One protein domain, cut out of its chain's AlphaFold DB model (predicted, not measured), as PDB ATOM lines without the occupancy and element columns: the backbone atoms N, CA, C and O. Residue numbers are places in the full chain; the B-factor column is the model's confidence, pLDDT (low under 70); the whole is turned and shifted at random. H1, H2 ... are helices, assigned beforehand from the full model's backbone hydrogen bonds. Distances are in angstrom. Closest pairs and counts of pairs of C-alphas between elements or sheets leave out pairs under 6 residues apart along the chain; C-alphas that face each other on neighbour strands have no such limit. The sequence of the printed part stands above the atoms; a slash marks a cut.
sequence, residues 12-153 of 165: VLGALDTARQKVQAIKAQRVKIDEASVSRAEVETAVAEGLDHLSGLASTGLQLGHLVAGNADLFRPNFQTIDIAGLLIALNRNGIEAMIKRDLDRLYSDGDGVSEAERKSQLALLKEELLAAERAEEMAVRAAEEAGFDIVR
ATOM      1  N   VAL A  12       5.052   8.543  67.051       92.69
ATOM      2  CA  VAL A  12       4.313   8.907  65.830       92.69
ATOM      3  C   VAL A  12       4.497  10.384  65.462       92.69
ATOM      4  O   VAL A  12       4.665  10.712  64.289       92.69
ATOM      5  N   LEU A  13       4.527  11.278  66.456       93.75
ATOM      6  CA  LEU A  13       4.798  12.701  66.222       93.75
ATOM      7  C   LEU A  13       6.248  12.926  65.767       93.75
ATOM      8  O   LEU A  13       6.480  13.691  64.836       93.75
ATOM      9  N   GLY A  14       7.209  12.194  66.344       94.06
ATOM     10  CA  GLY A  14       8.605  12.243  65.899       94.06
ATOM     11  C   GLY A  14       8.787  11.773  64.450       94.06
ATOM     12  O   GLY A  14       9.548  12.378  63.689       94.06
ATOM     13  N   ALA A  15       8.051  10.737  64.033       94.94
ATOM     14  CA  ALA A  15       8.042  10.281  62.643       94.94
ATOM     15  C   ALA A  15       7.477  11.344  61.682       94.94
ATOM     16  O   ALA A  15       8.059  11.575  60.619       94.94
ATOM     17  N   LEU A  16       6.391  12.029  62.064       96.31
ATOM     18  CA  LEU A  16       5.812  13.126  61.281       96.31
ATOM     19  C   LEU A  16       6.788  14.303  61.136       96.31
ATOM     20  O   LEU A  16       6.985  14.803  60.027       96.31
ATOM     21  N   ASP A  17       7.427  14.721  62.228       96.81
ATOM     22  CA  ASP A  17       8.410  15.809  62.203       96.81
ATOM     23  C   ASP A  17       9.602  15.459  61.309       96.81
ATOM     24  O   ASP A  17      10.032  16.275  60.491       96.81
ATOM     25  N   THR A  18      10.084  14.216  61.386       97.19
ATOM     26  CA  THR A  18      11.155  13.712  60.515       97.19
ATOM     27  C   THR A  18      10.743  13.751  59.040       97.19
ATOM     28  O   THR A  18      11.515  14.201  58.188       97.19
ATOM     29  N   ALA A  19       9.517  13.329  58.714       97.12
ATOM     30  CA  ALA A  19       9.006  13.367  57.344       97.12
ATOM     31  C   ALA A  19       8.899  14.807  56.812       97.12
ATOM     32  O   ALA A  19       9.356  15.097  55.704       97.12
ATOM     33  N   ARG A  20       8.387  15.739  57.627       97.94
ATOM     34  CA  ARG A  20       8.298  17.166  57.279       97.94
ATOM     35  C   ARG A  20       9.664  17.801  57.062       97.94
ATOM     36  O   ARG A  20       9.850  18.519  56.082       97.94
ATOM     37  N   GLN A  21      10.630  17.513  57.934       98.19
ATOM     38  CA  GLN A  21      12.009  17.975  57.769       98.19
ATOM     39  C   GLN A  21      12.611  17.472  56.457       98.19
ATOM     40  O   GLN A  21      13.245  18.246  55.742       98.19
ATOM     41  N   LYS A  22      12.354  16.210  56.088       98.06
ATOM     42  CA  LYS A  22      12.806  15.654  54.809       98.06
ATOM     43  C   LYS A  22      12.189  16.379  53.610       98.06
ATOM     44  O   LYS A  22      12.920  16.723  52.685       98.06
ATOM     45  N   VAL A  23      10.884  16.663  53.632       98.19
ATOM     46  CA  VAL A  23      10.240  17.437  52.555       98.19
ATOM     47  C   VAL A  23      10.859  18.832  52.437       98.19
ATOM     48  O   VAL A  23      11.207  19.256  51.335       98.19
ATOM     49  N   GLN A  24      11.054  19.534  53.556       98.25
ATOM     50  CA  GLN A  24      11.677  20.862  53.546       98.25
ATOM     51  C   GLN A  24      13.121  20.823  53.032       98.25
ATOM     52  O   GLN A  24      13.512  21.681  52.243       98.25
ATOM     53  N   ALA A  25      13.895  19.803  53.408       98.31
ATOM     54  CA  ALA A  25      15.257  19.620  52.919       98.31
ATOM     55  C   ALA A  25      15.302  19.428  51.392       98.31
ATOM     56  O   ALA A  25      16.097  20.086  50.724       98.31
ATOM     57  N   ILE A  26      14.417  18.597  50.831       98.12
ATOM     58  CA  ILE A  26      14.326  18.375  49.377       98.12
ATOM     59  C   ILE A  26      13.900  19.661  48.654       98.12
ATOM     60  O   ILE A  26      14.473  20.017  47.623       98.12
ATOM     61  N   LYS A  27      12.940  20.416  49.205       98.06
ATOM     62  CA  LYS A  27      12.538  21.718  48.644       98.06
ATOM     63  C   LYS A  27      13.690  22.722  48.650       98.06
ATOM     64  O   LYS A  27      13.909  23.391  47.645       98.06
ATOM     65  N   ALA A  28      14.460  22.786  49.734       98.12
ATOM     66  CA  ALA A  28      15.636  23.647  49.818       98.12
ATOM     67  C   ALA A  28      16.725  23.240  48.811       98.12
ATOM     68  O   ALA A  28      17.345  24.101  48.194       98.12
ATOM     69  N   GLN A  29      16.947  21.937  48.607       97.81
ATOM     70  CA  GLN A  29      17.863  21.444  47.574       97.81
ATOM     71  C   GLN A  29      17.401  21.840  46.173       97.81
ATOM     72  O   GLN A  29      18.214  22.285  45.370       97.81
ATOM     73  N   ARG A  30      16.099  21.744  45.893       97.88
ATOM     74  CA  ARG A  30      15.542  22.151  44.605       97.88
ATOM     75  C   ARG A  30      15.802  23.628  44.307       97.88
ATOM     76  O   ARG A  30      16.273  23.933  43.221       97.88
ATOM     77  N   VAL A  31      15.573  24.512  45.282       97.88
ATOM     78  CA  VAL A  31      15.869  25.949  45.141       97.88
ATOM     79  C   VAL A  31      17.344  26.175  44.804       97.88
ATOM     80  O   VAL A  31      17.640  26.900  43.864       97.88
ATOM     81  N   LYS A  32      18.272  25.480  45.478       96.75
ATOM     82  CA  LYS A  32      19.711  25.584  45.172       96.75
ATOM     83  C   LYS A  32      20.052  25.183  43.735       96.75
ATOM     84  O   LYS A  32      20.936  25.781  43.137       96.75
ATOM     85  N   ILE A  33      19.381  24.166  43.193       96.12
ATOM     86  CA  ILE A  33      19.600  23.706  41.815       96.12
ATOM     87  C   ILE A  33      18.959  24.663  40.812       96.12
ATOM     88  O   ILE A  33      19.540  24.915  39.762       96.12
ATOM     89  N   ASP A  34      17.794  25.227  41.126       94.75
ATOM     90  CA  ASP A  34      17.148  26.245  40.292       94.75
ATOM     91  C   ASP A  34      17.987  27.541  40.244       94.75
ATOM     92  O   ASP A  34      18.130  28.138  39.180       94.75
ATOM     93  N   GLU A  35      18.619  27.924  41.357       95.62
ATOM     94  CA  GLU A  35      19.480  29.113  41.474       95.62
ATOM     95  C   GLU A  35      20.921  28.901  40.981       95.62
ATOM     96  O   GLU A  35      21.669  29.869  40.835       95.62
ATOM     97  N   ALA A  36      21.336  27.659  40.711       94.81
ATOM     98  CA  ALA A  36      22.688  27.372  40.245       94.81
ATOM     99  C   ALA A  36      22.975  28.069  38.906       94.81
ATOM    100  O   ALA A  36      22.134  28.065  38.001       94.81
ATOM    101  N   SER A  37      24.179  28.613  38.735       96.00
ATOM    102  CA  SER A  37      24.611  29.225  37.472       96.00
ATOM    103  C   SER A  37      24.558  28.226  36.310       96.00
ATOM    104  O   SER A  37      24.744  27.024  36.501       96.00
ATOM    105  N   VAL A  38      24.287  28.719  35.098       96.69
ATOM    106  CA  VAL A  38      24.380  27.928  33.854       96.69
ATOM    107  C   VAL A  38      25.814  27.437  33.678       96.69
ATOM    108  O   VAL A  38      26.741  28.112  34.135       96.69
ATOM    109  N   SER A  39      26.016  26.281  33.044       97.62
ATOM    110  CA  SER A  39      27.373  25.770  32.881       97.62
ATOM    111  C   SER A  39      28.236  26.711  32.045       97.62
ATOM    112  O   SER A  39      27.789  27.288  31.050       97.62
ATOM    113  N   ARG A  40      29.505  26.832  32.426       96.75
ATOM    114  CA  ARG A  40      30.488  27.634  31.699       96.75
ATOM    115  C   ARG A  40      30.569  27.235  30.226       96.75
ATOM    116  O   ARG A  40      30.605  28.100  29.358       96.75
ATOM    117  N   ALA A  41      30.558  25.933  29.944       96.00
ATOM    118  CA  ALA A  41      30.632  25.405  28.584       96.00
ATOM    119  C   ALA A  41      29.441  25.842  27.712       96.00
ATOM    120  O   ALA A  41      29.624  26.203  26.546       96.00
ATOM    121  N   GLU A  42      28.227  25.855  28.267       96.50
ATOM    122  CA  GLU A  42      27.041  26.356  27.560       96.50
ATOM    123  C   GLU A  42      27.130  27.863  27.321       96.50
ATOM    124  O   GLU A  42      26.828  28.322  26.222       96.50
ATOM    125  N   VAL A  43      27.605  28.633  28.307       97.31
ATOM    126  CA  VAL A  43      27.799  30.080  28.143       97.31
ATOM    127  C   VAL A  43      28.858  30.383  27.084       97.31
ATOM    128  O   VAL A  43      28.631  31.239  26.235       97.31
ATOM    129  N   GLU A  44      29.986  29.674  27.074       96.81
ATOM    130  CA  GLU A  44      31.021  29.842  26.047       96.81
ATOM    131  C   GLU A  44      30.502  29.496  24.645       96.81
ATOM    132  O   GLU A  44      30.799  30.215  23.688       96.81
ATOM    133  N   THR A  45      29.685  28.447  24.530       97.31
ATOM    134  CA  THR A  45      29.027  28.076  23.268       97.31
ATOM    135  C   THR A  45      28.073  29.179  22.810       97.31
ATOM    136  O   THR A  45      28.180  29.655  21.682       97.31
ATOM    137  N   ALA A  46      27.206  29.662  23.703       96.81
ATOM    138  CA  ALA A  46      26.263  30.736  23.405       96.81
ATOM    139  C   ALA A  46      26.969  32.054  23.034       96.81
ATOM    140  O   ALA A  46      26.518  32.776  22.145       96.81
ATOM    141  N   VAL A  47      28.099  32.367  23.679       97.44
ATOM    142  CA  VAL A  47      28.942  33.516  23.321       97.44
ATOM    143  C   VAL A  47      29.499  33.351  21.912       97.44
ATOM    144  O   VAL A  47      29.399  34.285  21.120       97.44
ATOM    145  N   ALA A  48      30.066  32.190  21.580       97.25
ATOM    146  CA  ALA A  48      30.621  31.943  20.250       97.25
ATOM    147  C   ALA A  48      29.549  32.094  19.157       97.25
ATOM    148  O   ALA A  48      29.752  32.846  18.203       97.25
ATOM    149  N   GLU A  49      28.385  31.467  19.345       97.56
ATOM    150  CA  GLU A  49      27.248  31.567  18.424       97.56
ATOM    151  C   GLU A  49      26.728  33.006  18.296       97.56
ATOM    152  O   GLU A  49      26.449  33.476  17.191       97.56
ATOM    153  N   GLY A  50      26.648  33.740  19.410       96.94
ATOM    154  CA  GLY A  50      26.249  35.145  19.419       96.94
ATOM    155  C   GLY A  50      27.225  36.045  18.656       96.94
ATOM    156  O   GLY A  50      26.795  36.895  17.872       96.94
ATOM    157  N   LEU A  51      28.535  35.841  18.829       96.81
ATOM    158  CA  LEU A  51      29.566  36.574  18.085       96.81
ATOM    159  C   LEU A  51      29.492  36.274  16.582       96.81
ATOM    160  O   LEU A  51      29.581  37.199  15.770       96.81
ATOM    161  N   ASP A  52      29.289  35.009  16.208       96.31
ATOM    162  CA  ASP A  52      29.135  34.600  14.808       96.31
ATOM    163  C   ASP A  52      27.874  35.198  14.177       96.31
ATOM    164  O   ASP A  52      27.919  35.708  13.053       96.31
ATOM    165  N   HIS A  53      26.767  35.224  14.921       95.19
ATOM    166  CA  HIS A  53      25.524  35.841  14.477       95.19
ATOM    167  C   HIS A  53      25.689  37.344  14.205       95.19
ATOM    168  O   HIS A  53      25.341  37.814  13.119       95.19
ATOM    169  N   LEU A  54      26.268  38.095  15.149       93.62
ATOM    170  CA  LEU A  54      26.491  39.541  15.005       93.62
ATOM    171  C   LEU A  54      27.444  39.866  13.843       93.62
ATOM    172  O   LEU A  54      27.178  40.767  13.045       93.62
ATOM    173  N   SER A  55      28.521  39.089  13.698       93.75
ATOM    174  CA  SER A  55      29.450  39.198  12.565       93.75
ATOM    175  C   SER A  55      28.749  38.964  11.216       93.75
ATOM    176  O   SER A  55      28.946  39.713  10.248       93.75
ATOM    177  N   GLY A  56      27.865  37.961  11.151       91.06
ATOM    178  CA  GLY A  56      27.072  37.646   9.962       91.06
ATOM    179  C   GLY A  56      26.064  38.741   9.592       91.06
ATOM    180  O   GLY A  56      25.934  39.094   8.413       91.06
ATOM    181  N   LEU A  57      25.391  39.329  10.586       89.06
ATOM    182  CA  LEU A  57      24.471  40.451  10.376       89.06
ATOM    183  C   LEU A  57      25.198  41.678   9.811       89.06
ATOM    184  O   LEU A  57      24.749  42.254   8.816       89.06
ATOM    185  N   ALA A  58      26.357  42.032  10.372       88.94
ATOM    186  CA  ALA A  58      27.158  43.148   9.869       88.94
ATOM    187  C   ALA A  58      27.654  42.912   8.435       88.94
ATOM    188  O   ALA A  58      27.585  43.811   7.596       88.94
ATOM    189  N   SER A  59      28.085  41.686   8.125       85.25
ATOM    190  CA  SER A  59      28.536  41.307   6.779       85.25
ATOM    191  C   SER A  59      27.410  41.399   5.745       85.25
ATOM    192  O   SER A  59      27.623  41.877   4.629       85.25
ATOM    193  N   THR A  60      26.190  41.013   6.127       84.44
ATOM    194  CA  THR A  60      24.989  41.189   5.294       84.44
ATOM    195  C   THR A  60      24.710  42.670   5.021       84.44
ATOM    196  O   THR A  60      24.394  43.046   3.890       84.44
ATOM    197  N   GLY A  61      24.896  43.527   6.030       81.94
ATOM    198  CA  GLY A  61      24.721  44.978   5.921       81.94
ATOM    199  C   GLY A  61      25.683  45.667   4.947       81.94
ATOM    200  O   GLY A  61      25.343  46.713   4.395       81.94
ATOM    201  N   LEU A  62      26.851  45.073   4.675       82.38
ATOM    202  CA  LEU A  62      27.796  45.582   3.675       82.38
ATOM    203  C   LEU A  62      27.340  45.328   2.233       82.38
ATOM    204  O   LEU A  62      27.882  45.943   1.324       82.38
ATOM    205  N   GLN A  63      26.364  44.443   2.002       81.19
ATOM    206  CA  GLN A  63      25.818  44.133   0.674       81.19
ATOM    207  C   GLN A  63      26.884  43.786  -0.388       81.19
ATOM    208  O   GLN A  63      26.748  44.124  -1.568       81.19
ATOM    209  N   LEU A  64      27.943  43.066   0.006       81.12
ATOM    210  CA  LEU A  64      29.058  42.696  -0.884       81.12
ATOM    211  C   LEU A  64      28.611  41.915  -2.135       81.12
ATOM    212  O   LEU A  64      29.305  41.922  -3.148       81.12
ATOM    213  N   GLY A  65      27.425  41.296  -2.108       80.44
ATOM    214  CA  GLY A  65      26.822  40.647  -3.273       80.44
ATOM    215  C   GLY A  65      26.656  41.572  -4.488       80.44
ATOM    216  O   GLY A  65      26.807  41.109  -5.617       80.44
ATOM    217  N   HIS A  66      26.437  42.880  -4.293       77.50
ATOM    218  CA  HIS A  66      26.357  43.838  -5.406       77.50
ATOM    219  C   HIS A  66      27.698  44.024  -6.133       77.50
ATOM    220  O   HIS A  66      27.703  44.221  -7.349       77.50
ATOM    221  N   LEU A  67      28.823  43.890  -5.420       81.12
ATOM    222  CA  LEU A  67      30.165  43.955  -6.009       81.12
ATOM    223  C   LEU A  67      30.449  42.734  -6.888       81.12
ATOM    224  O   LEU A  67      31.021  42.863  -7.966       81.12
ATOM    225  N   VAL A  68      30.014  41.552  -6.446       83.81
ATOM    226  CA  VAL A  68      30.222  40.293  -7.180       83.81
ATOM    227  C   VAL A  68      29.285  40.183  -8.388       83.81
ATOM    228  O   VAL A  68      29.668  39.638  -9.418       83.81
ATOM    229  N   ALA A  69      28.078  40.749  -8.307       85.69
ATOM    230  CA  ALA A  69      27.077  40.709  -9.375       85.69
ATOM    231  C   ALA A  69      27.344  41.678 -10.552       85.69
ATOM    232  O   ALA A  69      26.456  41.884 -11.374       85.69
ATOM    233  N   GLY A  70      28.526  42.304 -10.629       79.38
ATOM    234  CA  GLY A  70      28.883  43.243 -11.702       79.38
ATOM    235  C   GLY A  70      28.215  44.619 -11.601       79.38
ATOM    236  O   GLY A  70      28.354  45.430 -12.509       79.38
ATOM    237  N   ASN A  71      27.529  44.909 -10.491       84.19
ATOM    238  CA  ASN A  71      26.848  46.179 -10.235       84.19
ATOM    239  C   ASN A  71      27.638  47.033  -9.232       84.19
ATOM    240  O   ASN A  71      27.078  47.538  -8.258       84.19
ATOM    241  N   ALA A  72      28.949  47.173  -9.446       81.50
ATOM    242  CA  ALA A  72      29.831  47.888  -8.523       81.50
ATOM    243  C   ALA A  72      29.380  49.341  -8.277       81.50
ATOM    244  O   ALA A  72      29.490  49.836  -7.159       81.50
ATOM    245  N   ASP A  73      28.772  49.986  -9.276       84.12
ATOM    246  CA  ASP A  73      28.257  51.359  -9.187       84.12
ATOM    247  C   ASP A  73      27.085  51.516  -8.198       84.12
ATOM    248  O   ASP A  73      26.791  52.621  -7.730       84.12
ATOM    249  N   LEU A  74      26.410  50.410  -7.859       80.12
ATOM    250  CA  LEU A  74      25.323  50.369  -6.878       80.12
ATOM    251  C   LEU A  74      25.818  50.080  -5.458       80.12
ATOM    252  O   LEU A  74      25.021  50.116  -4.520       80.12
ATOM    253  N   PHE A  75      27.114  49.817  -5.271       84.81
ATOM    254  CA  PHE A  75      27.675  49.593  -3.947       84.81
ATOM    255  C   PHE A  75      27.663  50.890  -3.135       84.81
ATOM    256  O   PHE A  75      28.492  51.785  -3.308       84.81
ATOM    257  N   ARG A  76      26.688  50.992  -2.232       80.50
ATOM    258  CA  ARG A  76      26.537  52.108  -1.299       80.50
ATOM    259  C   ARG A  76      26.271  51.543   0.091       80.50
ATOM    260  O   ARG A  76      25.106  51.337   0.432       80.50
ATOM    261  N   PRO A  77      27.321  51.260   0.887       77.50
ATOM    262  CA  PRO A  77      27.134  50.748   2.236       77.50
ATOM    263  C   PRO A  77      26.278  51.733   3.029       77.50
ATOM    264  O   PRO A  77      26.592  52.923   3.130       77.50
ATOM    265  N   ASN A  78      25.169  51.243   3.574       78.50
ATOM    266  CA  ASN A  78      24.290  52.061   4.388       78.50
ATOM    267  C   ASN A  78      24.771  52.034   5.841       78.50
ATOM    268  O   ASN A  78      24.368  51.186   6.634       78.50
ATOM    269  N   PHE A  79      25.616  52.998   6.203       78.44
ATOM    270  CA  PHE A  79      26.159  53.126   7.558       78.44
ATOM    271  C   PHE A  79      25.109  53.407   8.639       78.44
ATOM    272  O   PHE A  79      25.412  53.236   9.813       78.44
ATOM    273  N   GLN A  80      23.882  53.795   8.273       81.25
ATOM    274  CA  GLN A  80      22.786  53.929   9.240       81.25
ATOM    275  C   GLN A  80      22.197  52.571   9.640       81.25
ATOM    276  O   GLN A  80      21.604  52.457  10.708       81.25
ATOM    277  N   THR A  81      22.348  51.550   8.791       78.75
ATOM    278  CA  THR A  81      21.847  50.187   9.036       78.75
ATOM    279  C   THR A  81      22.958  49.185   9.326       78.75
ATOM    280  O   THR A  81      22.668  48.044   9.668       78.75
ATOM    281  N   ILE A  82      24.223  49.576   9.152       82.25
ATOM    282  CA  ILE A  82      25.364  48.728   9.488       82.25
ATOM    283  C   ILE A  82      25.471  48.644  11.007       82.25
ATOM    284  O   ILE A  82      25.658  49.648  11.694       82.25
ATOM    285  N   ASP A  83      25.400  47.419  11.517       88.50
ATOM    286  CA  ASP A  83      25.753  47.124  12.894       88.50
ATOM    287  C   ASP A  83      27.271  47.284  13.076       88.50
ATOM    288  O   ASP A  83      28.068  46.413  12.716       88.50
ATOM    289  N   ILE A  84      27.675  48.437  13.613       89.88
ATOM    290  CA  ILE A  84      29.081  48.765  13.880       89.88
ATOM    291  C   ILE A  84      29.686  47.768  14.875       89.88
ATOM    292  O   ILE A  84      30.851  47.400  14.727       89.88
ATOM    293  N   ALA A  85      28.916  47.304  15.865       90.19
ATOM    294  CA  ALA A  85      29.406  46.330  16.834       90.19
ATOM    295  C   ALA A  85      29.681  44.989  16.146       90.19
ATOM    296  O   ALA A  85      30.774  44.442  16.294       90.19
ATOM    297  N   GLY A  86      28.752  44.518  15.312       92.81
ATOM    298  CA  GLY A  86      28.953  43.333  14.480       92.81
ATOM    299  C   GLY A  86      30.162  43.455  13.541       92.81
ATOM    300  O   GLY A  86      30.916  42.497  13.393       92.81
ATOM    301  N   LEU A  87      30.422  44.639  12.969       91.81
ATOM    302  CA  LEU A  87      31.598  44.877  12.121       91.81
ATOM    303  C   LEU A  87      32.907  44.805  12.924       91.81
ATOM    304  O   LEU A  87      33.876  44.195  12.476       91.81
ATOM    305  N   LEU A  88      32.946  45.398  14.121       93.62
ATOM    306  CA  LEU A  88      34.102  45.302  15.020       93.62
ATOM    307  C   LEU A  88      34.351  43.853  15.463       93.62
ATOM    308  O   LEU A  88      35.505  43.425  15.528       93.62
ATOM    309  N   ILE A  89      33.281  43.087  15.704       95.06
ATOM    310  CA  ILE A  89      33.358  41.648  15.978       95.06
ATOM    311  C   ILE A  89      33.904  40.894  14.770       95.06
ATOM    312  O   ILE A  89      34.814  40.087  14.934       95.06
ATOM    313  N   ALA A  90      33.437  41.189  13.559       93.81
ATOM    314  CA  ALA A  90      33.964  40.575  12.345       93.81
ATOM    315  C   ALA A  90      35.468  40.854  12.155       93.81
ATOM    316  O   ALA A  90      36.219  39.967  11.752       93.81
ATOM    317  N   LEU A  91      35.925  42.066  12.489       95.75
ATOM    318  CA  LEU A  91      37.329  42.474  12.367       95.75
ATOM    319  C   LEU A  91      38.249  41.848  13.427       95.75
ATOM    320  O   LEU A  91      39.422  41.613  13.143       95.75
ATOM    321  N   ASN A  92      37.755  41.603  14.645       96.81
ATOM    322  CA  ASN A  92      38.571  41.095  15.752       96.81
ATOM    323  C   ASN A  92      37.838  40.069  16.631       96.81
ATOM    324  O   ASN A  92      37.851  40.154  17.862       96.81
ATOM    325  N   ARG A  93      37.219  39.070  15.997       96.19
ATOM    326  CA  ARG A  93      36.432  38.032  16.680       96.19
ATOM    327  C   ARG A  93      37.218  37.372  17.810       96.19
ATOM    328  O   ARG A  93      36.747  37.318  18.939       96.19
ATOM    329  N   ASN A  94      38.443  36.941  17.517       96.50
ATOM    330  CA  ASN A  94      39.285  36.219  18.471       96.50
ATOM    331  C   ASN A  94      39.678  37.088  19.673       96.50
ATOM    332  O   ASN A  94      39.724  36.592  20.796       96.50
ATOM    333  N   GLY A  95      39.953  38.380  19.461       97.25
ATOM    334  CA  GLY A  95      40.292  39.297  20.549       97.25
ATOM    335  C   GLY A  95      39.108  39.564  21.476       97.25
ATOM    336  O   GLY A  95      39.278  39.578  22.694       97.25
ATOM    337  N   ILE A  96      37.908  39.725  20.912       97.44
ATOM    338  CA  ILE A  96      36.678  39.913  21.690       97.44
ATOM    339  C   ILE A  96      36.307  38.628  22.433       97.44
ATOM    340  O   ILE A  96      36.023  38.682  23.626       97.44
ATOM    341  N   GLU A  97      36.381  37.469  21.778       97.12
ATOM    342  CA  GLU A  97      36.140  36.177  22.423       97.12
ATOM    343  C   GLU A  97      37.114  35.945  23.588       97.12
ATOM    344  O   GLU A  97      36.693  35.576  24.682       97.12
ATOM    345  N   ALA A  98      38.406  36.226  23.397       97.50
ATOM    346  CA  ALA A  98      39.410  36.105  24.454       97.50
ATOM    347  C   ALA A  98      39.155  37.069  25.627       97.50
ATOM    348  O   ALA A  98      39.396  36.712  26.781       97.50
ATOM    349  N   MET A  99      38.669  38.283  25.349       98.06
ATOM    350  CA  MET A  99      38.267  39.237  26.383       98.06
ATOM    351  C   MET A  99      37.083  38.700  27.194       98.06
ATOM    352  O   MET A  99      37.162  38.671  28.419       98.06
ATOM    353  N   ILE A 100      36.033  38.214  26.524       97.75
ATOM    354  CA  ILE A 100      34.853  37.647  27.188       97.75
ATOM    355  C   ILE A 100      35.241  36.417  28.012       97.75
ATOM    356  O   ILE A 100      34.844  36.318  29.168       97.75
ATOM    357  N   LYS A 101      36.068  35.512  27.474       96.75
ATOM    358  CA  LYS A 101      36.548  34.328  28.205       96.75
ATOM    359  C   LYS A 101      37.291  34.690  29.490       96.75
ATOM    360  O   LYS A 101      37.068  34.047  30.507       96.75
ATOM    361  N   ARG A 102      38.091  35.761  29.483       97.50
ATOM    362  CA  ARG A 102      38.749  36.268  30.697       97.50
ATOM    363  C   ARG A 102      37.749  36.792  31.731       97.50
ATOM    364  O   ARG A 102      37.957  36.619  32.928       97.50
ATOM    365  N   ASP A 103      36.681  37.449  31.288       97.75
ATOM    366  CA  ASP A 103      35.611  37.864  32.195       97.75
ATOM    367  C   ASP A 103      34.838  36.660  32.743       97.75
ATOM    368  O   ASP A 103      34.542  36.628  33.938       97.75
ATOM    369  N   LEU A 104      34.585  35.644  31.914       96.81
ATOM    370  CA  LEU A 104      33.989  34.382  32.350       96.81
ATOM    371  C   LEU A 104      34.876  33.660  33.371       96.81
ATOM    372  O   LEU A 104      34.349  33.214  34.380       96.81
ATOM    373  N   ASP A 105      36.202  33.625  33.189       96.94
ATOM    374  CA  ASP A 105      37.137  33.056  34.178       96.94
ATOM    375  C   ASP A 105      36.957  33.684  35.567       96.94
ATOM    376  O   ASP A 105      37.019  32.997  36.584       96.94
ATOM    377  N   ARG A 106      36.712  34.998  35.618       96.38
ATOM    378  CA  ARG A 106      36.460  35.716  36.872       96.38
ATOM    379  C   ARG A 106      35.077  35.414  37.445       96.38
ATOM    380  O   ARG A 106      34.949  35.311  38.657       96.38
ATOM    381  N   LEU A 107      34.047  35.324  36.603       95.88
ATOM    382  CA  LEU A 107      32.670  35.059  37.044       95.88
ATOM    383  C   LEU A 107      32.470  33.614  37.516       95.88
ATOM    384  O   LEU A 107      31.648  33.369  38.392       95.88
ATOM    385  N   TYR A 108      33.231  32.679  36.954       96.31
ATOM    386  CA  TYR A 108      33.195  31.253  37.270       96.31
ATOM    387  C   TYR A 108      34.318  30.833  38.235       96.31
ATOM    388  O   TYR A 108      34.655  29.655  38.319       96.31
ATOM    389  N   SER A 109      34.892  31.772  39.002       95.56
ATOM    390  CA  SER A 109      35.941  31.457  39.988       95.56
ATOM    391  C   SER A 109      35.479  30.472  41.063       95.56
ATOM    392  O   SER A 109      36.294  29.739  41.621       95.56
ATOM    393  N   ASP A 110      34.173  30.457  41.334       93.81
ATOM    394  CA  ASP A 110      33.559  29.694  42.422       93.81
ATOM    395  C   ASP A 110      33.005  28.332  41.956       93.81
ATOM    396  O   ASP A 110      32.500  27.556  42.769       93.81
ATOM    397  N   GLY A 111      33.114  28.015  40.659       93.81
ATOM    398  CA  GLY A 111      32.713  26.734  40.070       93.81
ATOM    399  C   GLY A 111      32.132  26.875  38.663       93.81
ATOM    400  O   GLY A 111      31.703  27.954  38.271       93.81
ATOM    401  N   ASP A 112      32.069  25.764  37.922       92.75
ATOM    402  CA  ASP A 112      31.696  25.730  36.496       92.75
ATOM    403  C   ASP A 112      30.184  25.826  36.208       92.75
ATOM    404  O   ASP A 112      29.778  25.798  35.047       92.75
ATOM    405  N   GLY A 113      29.339  25.961  37.232       94.88
ATOM    406  CA  GLY A 113      27.878  25.935  37.092       94.88
ATOM    407  C   GLY A 113      27.320  24.535  36.803       94.88
ATOM    408  O   GLY A 113      28.011  23.529  36.944       94.88
ATOM    409  N   VAL A 114      26.041  24.466  36.426       95.75
ATOM    410  CA  VAL A 114      25.322  23.211  36.144       95.75
ATOM    411  C   VAL A 114      24.720  23.277  34.749       95.75
ATOM    412  O   VAL A 114      24.024  24.247  34.421       95.75
ATOM    413  N   SER A 115      24.970  22.239  33.944       97.00
ATOM    414  CA  SER A 115      24.421  22.159  32.583       97.00
ATOM    415  C   SER A 115      22.898  22.059  32.598       97.00
ATOM    416  O   SER A 115      22.311  21.572  33.566       97.00
ATOM    417  N   GLU A 116      22.226  22.473  31.527       95.25
ATOM    418  CA  GLU A 116      20.769  22.357  31.425       95.25
ATOM    419  C   GLU A 116      20.320  20.890  31.534       95.25
ATOM    420  O   GLU A 116      19.359  20.569  32.242       95.25
ATOM    421  N   ALA A 117      21.053  19.982  30.885       95.25
ATOM    422  CA  ALA A 117      20.777  18.550  30.926       95.25
ATOM    423  C   ALA A 117      20.921  17.978  32.346       95.25
ATOM    424  O   ALA A 117      20.046  17.242  32.816       95.25
ATOM    425  N   GLU A 118      21.997  18.339  33.045       96.19
ATOM    426  CA  GLU A 118      22.227  17.915  34.423       96.19
ATOM    427  C   GLU A 118      21.190  18.512  35.374       96.19
ATOM    428  O   GLU A 118      20.583  17.772  36.147       96.19
ATOM    429  N   ARG A 119      20.902  19.812  35.259       97.06
ATOM    430  CA  ARG A 119      19.871  20.498  36.046       97.06
ATOM    431  C   ARG A 119      18.524  19.806  35.892       97.06
ATOM    432  O   ARG A 119      17.884  19.463  36.883       97.06
ATOM    433  N   LYS A 120      18.105  19.533  34.655       97.19
ATOM    434  CA  LYS A 120      16.848  18.830  34.367       97.19
ATOM    435  C   LYS A 120      16.826  17.429  34.978       97.19
ATOM    436  O   LYS A 120      15.802  17.030  35.532       97.19
ATOM    437  N   SER A 121      17.937  16.700  34.889       97.62
ATOM    438  CA  SER A 121      18.085  15.371  35.486       97.62
ATOM    439  C   SER A 121      17.943  15.424  37.011       97.62
ATOM    440  O   SER A 121      17.104  14.729  37.583       97.62
ATOM    441  N   GLN A 122      18.685  16.314  37.671       97.69
ATOM    442  CA  GLN A 122      18.650  16.469  39.123       97.69
ATOM    443  C   GLN A 122      17.268  16.919  39.623       97.69
ATOM    444  O   GLN A 122      16.748  16.366  40.590       97.69
ATOM    445  N   LEU A 123      16.623  17.867  38.936       97.88
ATOM    446  CA  LEU A 123      15.266  18.311  39.273       97.88
ATOM    447  C   LEU A 123      14.228  17.196  39.108       97.88
ATOM    448  O   LEU A 123      13.288  17.113  39.901       97.88
ATOM    449  N   ALA A 124      14.382  16.330  38.103       97.94
ATOM    450  CA  ALA A 124      13.510  15.175  37.924       97.94
ATOM    451  C   ALA A 124      13.672  14.166  39.071       97.94
ATOM    452  O   ALA A 124      12.670  13.700  39.610       97.94
ATOM    453  N   LEU A 125      14.912  13.891  39.493       98.00
ATOM    454  CA  LEU A 125      15.191  13.033  40.649       98.00
ATOM    455  C   LEU A 125      14.584  13.609  41.934       98.00
ATOM    456  O   LEU A 125      13.805  12.927  42.603       98.00
ATOM    457  N   LEU A 126      14.834  14.889  42.230       97.94
ATOM    458  CA  LEU A 126      14.273  15.553  43.412       97.94
ATOM    459  C   LEU A 126      12.743  15.586  43.402       97.94
ATOM    460  O   LEU A 126      12.122  15.557  44.462       97.94
ATOM    461  N   LYS A 127      12.108  15.644  42.228       98.12
ATOM    462  CA  LYS A 127      10.647  15.593  42.113       98.12
ATOM    463  C   LYS A 127      10.088  14.238  42.554       98.12
ATOM    464  O   LYS A 127       9.079  14.204  43.259       98.12
ATOM    465  N   GLU A 128      10.728  13.143  42.159       98.00
ATOM    466  CA  GLU A 128      10.325  11.799  42.586       98.00
ATOM    467  C   GLU A 128      10.620  11.575  44.076       98.00
ATOM    468  O   GLU A 128       9.777  11.046  44.804       98.00
ATOM    469  N   GLU A 129      11.765  12.056  44.567       98.06
ATOM    470  CA  GLU A 129      12.098  12.017  45.996       98.06
ATOM    471  C   GLU A 129      11.124  12.835  46.846       98.06
ATOM    472  O   GLU A 129      10.713  12.381  47.917       98.06
ATOM    473  N   LEU A 130      10.720  14.014  46.365       98.25
ATOM    474  CA  LEU A 130       9.731  14.861  47.024       98.25
ATOM    475  C   LEU A 130       8.392  14.134  47.132       98.25
ATOM    476  O   LEU A 130       7.831  14.063  48.222       98.25
ATOM    477  N   LEU A 131       7.913  13.535  46.038       97.94
ATOM    478  CA  LEU A 131       6.671  12.763  46.049       97.94
ATOM    479  C   LEU A 131       6.746  11.583  47.031       97.94
ATOM    480  O   LEU A 131       5.789  11.314  47.758       97.94
ATOM    481  N   ALA A 132       7.875  10.872  47.074       97.50
ATOM    482  CA  ALA A 132       8.084   9.781  48.020       97.50
ATOM    483  C   ALA A 132       8.105  10.273  49.480       97.50
ATOM    484  O   ALA A 132       7.514   9.635  50.353       97.50
ATOM    485  N   ALA A 133       8.748  11.412  49.751       97.94
ATOM    486  CA  ALA A 133       8.778  12.026  51.076       97.94
ATOM    487  C   ALA A 133       7.390  12.518  51.517       97.94
ATOM    488  O   ALA A 133       7.011  12.299  52.664       97.94
ATOM    489  N   GLU A 134       6.605  13.105  50.613       98.25
ATOM    490  CA  GLU A 134       5.236  13.548  50.902       98.25
ATOM    491  C   GLU A 134       4.286  12.367  51.142       98.25
ATOM    492  O   GLU A 134       3.421  12.440  52.012       98.25
ATOM    493  N   ARG A 135       4.474  11.231  50.453       97.81
ATOM    494  CA  ARG A 135       3.751   9.985  50.776       97.81
ATOM    495  C   ARG A 135       4.094   9.471  52.174       97.81
ATOM    496  O   ARG A 135       3.199   9.046  52.899       97.81
ATOM    497  N   ALA A 136       5.369   9.521  52.560       96.50
ATOM    498  CA  ALA A 136       5.790   9.144  53.908       96.50
ATOM    499  C   ALA A 136       5.226  10.101  54.975       96.50
ATOM    500  O   ALA A 136       4.816   9.642  56.040       96.50
ATOM    501  N   GLU A 137       5.153  11.406  54.678       97.56
ATOM    502  CA  GLU A 137       4.470  12.390  55.526       97.56
ATOM    503  C   GLU A 137       2.993  12.016  55.704       97.56
ATOM    504  O   GLU A 137       2.542  11.897  56.839       97.56
ATOM    505  N   GLU A 138       2.253  11.757  54.622       97.75
ATOM    506  CA  GLU A 138       0.831  11.384  54.703       97.75
ATOM    507  C   GLU A 138       0.618  10.087  55.502       97.75
ATOM    508  O   GLU A 138      -0.307  10.004  56.308       97.75
ATOM    509  N   MET A 139       1.491   9.085  55.348       96.06
ATOM    510  CA  MET A 139       1.435   7.872  56.174       96.06
ATOM    511  C   MET A 139       1.607   8.184  57.668       96.06
ATOM    512  O   MET A 139       0.886   7.626  58.497       96.06
ATOM    513  N   ALA A 140       2.531   9.083  58.019       96.00
ATOM    514  CA  ALA A 140       2.734   9.512  59.401       96.00
ATOM    515  C   ALA A 140       1.550  10.339  59.933       96.00
ATOM    516  O   ALA A 140       1.150  10.149  61.082       96.00
ATOM    517  N   VAL A 141       0.950  11.200  59.099       96.50
ATOM    518  CA  VAL A 141      -0.280  11.944  59.424       96.50
ATOM    519  C   VAL A 141      -1.406  10.973  59.766       96.50
ATOM    520  O   VAL A 141      -1.981  11.079  60.845       96.50
ATOM    521  N   ARG A 142      -1.670   9.975  58.915       96.06
ATOM    522  CA  ARG A 142      -2.724   8.976  59.162       96.06
ATOM    523  C   ARG A 142      -2.475   8.175  60.435       96.06
ATOM    524  O   ARG A 142      -3.389   7.999  61.231       96.06
ATOM    525  N   ALA A 143      -1.236   7.748  60.675       94.56
ATOM    526  CA  ALA A 143      -0.883   7.050  61.910       94.56
ATOM    527  C   ALA A 143      -1.104   7.925  63.161       94.56
ATOM    528  O   ALA A 143      -1.493   7.418  64.217       94.56
ATOM    529  N   ALA A 144      -0.862   9.236  63.063       95.62
ATOM    530  CA  ALA A 144      -1.121  10.179  64.149       95.62
ATOM    531  C   ALA A 144      -2.630  10.380  64.370       95.62
ATOM    532  O   ALA A 144      -3.086  10.354  65.516       95.62
ATOM    533  N   GLU A 145      -3.403  10.498  63.290       95.81
ATOM    534  CA  GLU A 145      -4.869  10.577  63.324       95.81
ATOM    535  C   GLU A 145      -5.486   9.325  63.965       95.81
ATOM    536  O   GLU A 145      -6.301   9.435  64.883       95.81
ATOM    537  N   GLU A 146      -5.021   8.130  63.592       95.12
ATOM    538  CA  GLU A 146      -5.424   6.860  64.214       95.12
ATOM    539  C   GLU A 146      -5.068   6.786  65.711       95.12
ATOM    540  O   GLU A 146      -5.779   6.161  66.500       95.12
ATOM    541  N   ALA A 147      -3.991   7.456  66.135       94.19
ATOM    542  CA  ALA A 147      -3.602   7.575  67.542       94.19
ATOM    543  C   ALA A 147      -4.401   8.646  68.323       94.19
ATOM    544  O   ALA A 147      -4.191   8.810  69.537       94.19
ATOM    545  N   GLY A 148      -5.326   9.338  67.649       95.75
ATOM    546  CA  GLY A 148      -6.229  10.341  68.210       95.75
ATOM    547  C   GLY A 148      -5.693  11.774  68.182       95.75
ATOM    548  O   GLY A 148      -6.172  12.597  68.961       95.75
ATOM    549  N   PHE A 149      -4.691  12.074  67.352       96.12
ATOM    550  CA  PHE A 149      -4.216  13.442  67.136       96.12
ATOM    551  C   PHE A 149      -4.932  14.083  65.945       96.12
ATOM    552  O   PHE A 149      -5.042  13.473  64.891       96.12
ATOM    553  N   ASP A 150      -5.367  15.331  66.087       96.81
ATOM    554  CA  ASP A 150      -5.870  16.120  64.960       96.81
ATOM    555  C   ASP A 150      -4.691  16.828  64.278       96.81
ATOM    556  O   ASP A 150      -4.080  17.734  64.855       96.81
ATOM    557  N   ILE A 151      -4.308  16.358  63.088       97.25
ATOM    558  CA  ILE A 151      -3.149  16.865  62.350       97.25
ATOM    559  C   ILE A 151      -3.615  17.557  61.075       97.25
ATOM    560  O   ILE A 151      -4.100  16.942  60.128       97.25
ATOM    561  N   VAL A 152      -3.355  18.858  61.007       96.75
ATOM    562  CA  VAL A 152      -3.604  19.635  59.795       96.75
ATOM    563  C   VAL A 152      -2.592  19.241  58.715       96.75
ATOM    564  O   VAL A 152      -1.372  19.330  58.909       96.75
ATOM    565  N   ARG A 153      -3.111  18.817  57.560       97.06
ATOM    566  CA  ARG A 153      -2.328  18.579  56.339       97.06
ATOM    567  C   ARG A 153      -1.821  19.900  55.769       97.06
ATOM    568  O   ARG A 153      -2.472  20.937  55.880       97.06
TER     569      ARG A 153
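This is residues 12 to 153 of the 165 residues of an uncharacterized protein of Thioclava sp. JM3 (UniProt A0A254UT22). The model is a rod of two lobes end to end: H1 and H6 lie side by side in one, and H2, H5 and short H4 make the other, with H3 beyond it. The printed 142 residues hold six named helices, H1 to H6 in order, and no named strand: all helix. The whole is extended, with a radius of gyration of the C-alphas of 28.2 A and spans of 94 by 30 by 22 A.

H6, residues 116 to 146, touches H1, residues 12 to 35, opposite ways at a shallow tilt of 17 degrees; their closest C-alphas, Ala 19 and Glu 137, are 5.0 A apart. H2, residues 40 to 61, touches H5, residues 93 to 107, opposite ways at a shallow tilt of 30 degrees, closest at C-alphas Leu 51 and Arg 93, 7.2 A. With residues 51 to 59 alone H2 touches H4, residues 84 to 91, about perpendicular at 75 degrees, closest at C-alphas Leu 54 and Gly 86, 4.6 A. H3, residues 65 to 68, touches no helix. Each O i to N i+4 pair is within hydrogen-bond range in H1, H2, H4, H5 and H6; H3 is too short for one.

H6 is 44.7 A long, H1 35.1 A, H2 31.6 A and H5 20.9 A, first to last C-alpha. H1 begins at C-alpha 12 (4.313, 8.907, 65.830); H6 ends at C-alpha 146 (-5.424, 6.860, 64.214).

The farthest C-alphas, Asp 73 and Gly 148, are 94.1 A apart. H3 to H4 is a long link; the printed part has no cut, and no printed residue is under 70 in pLDDT.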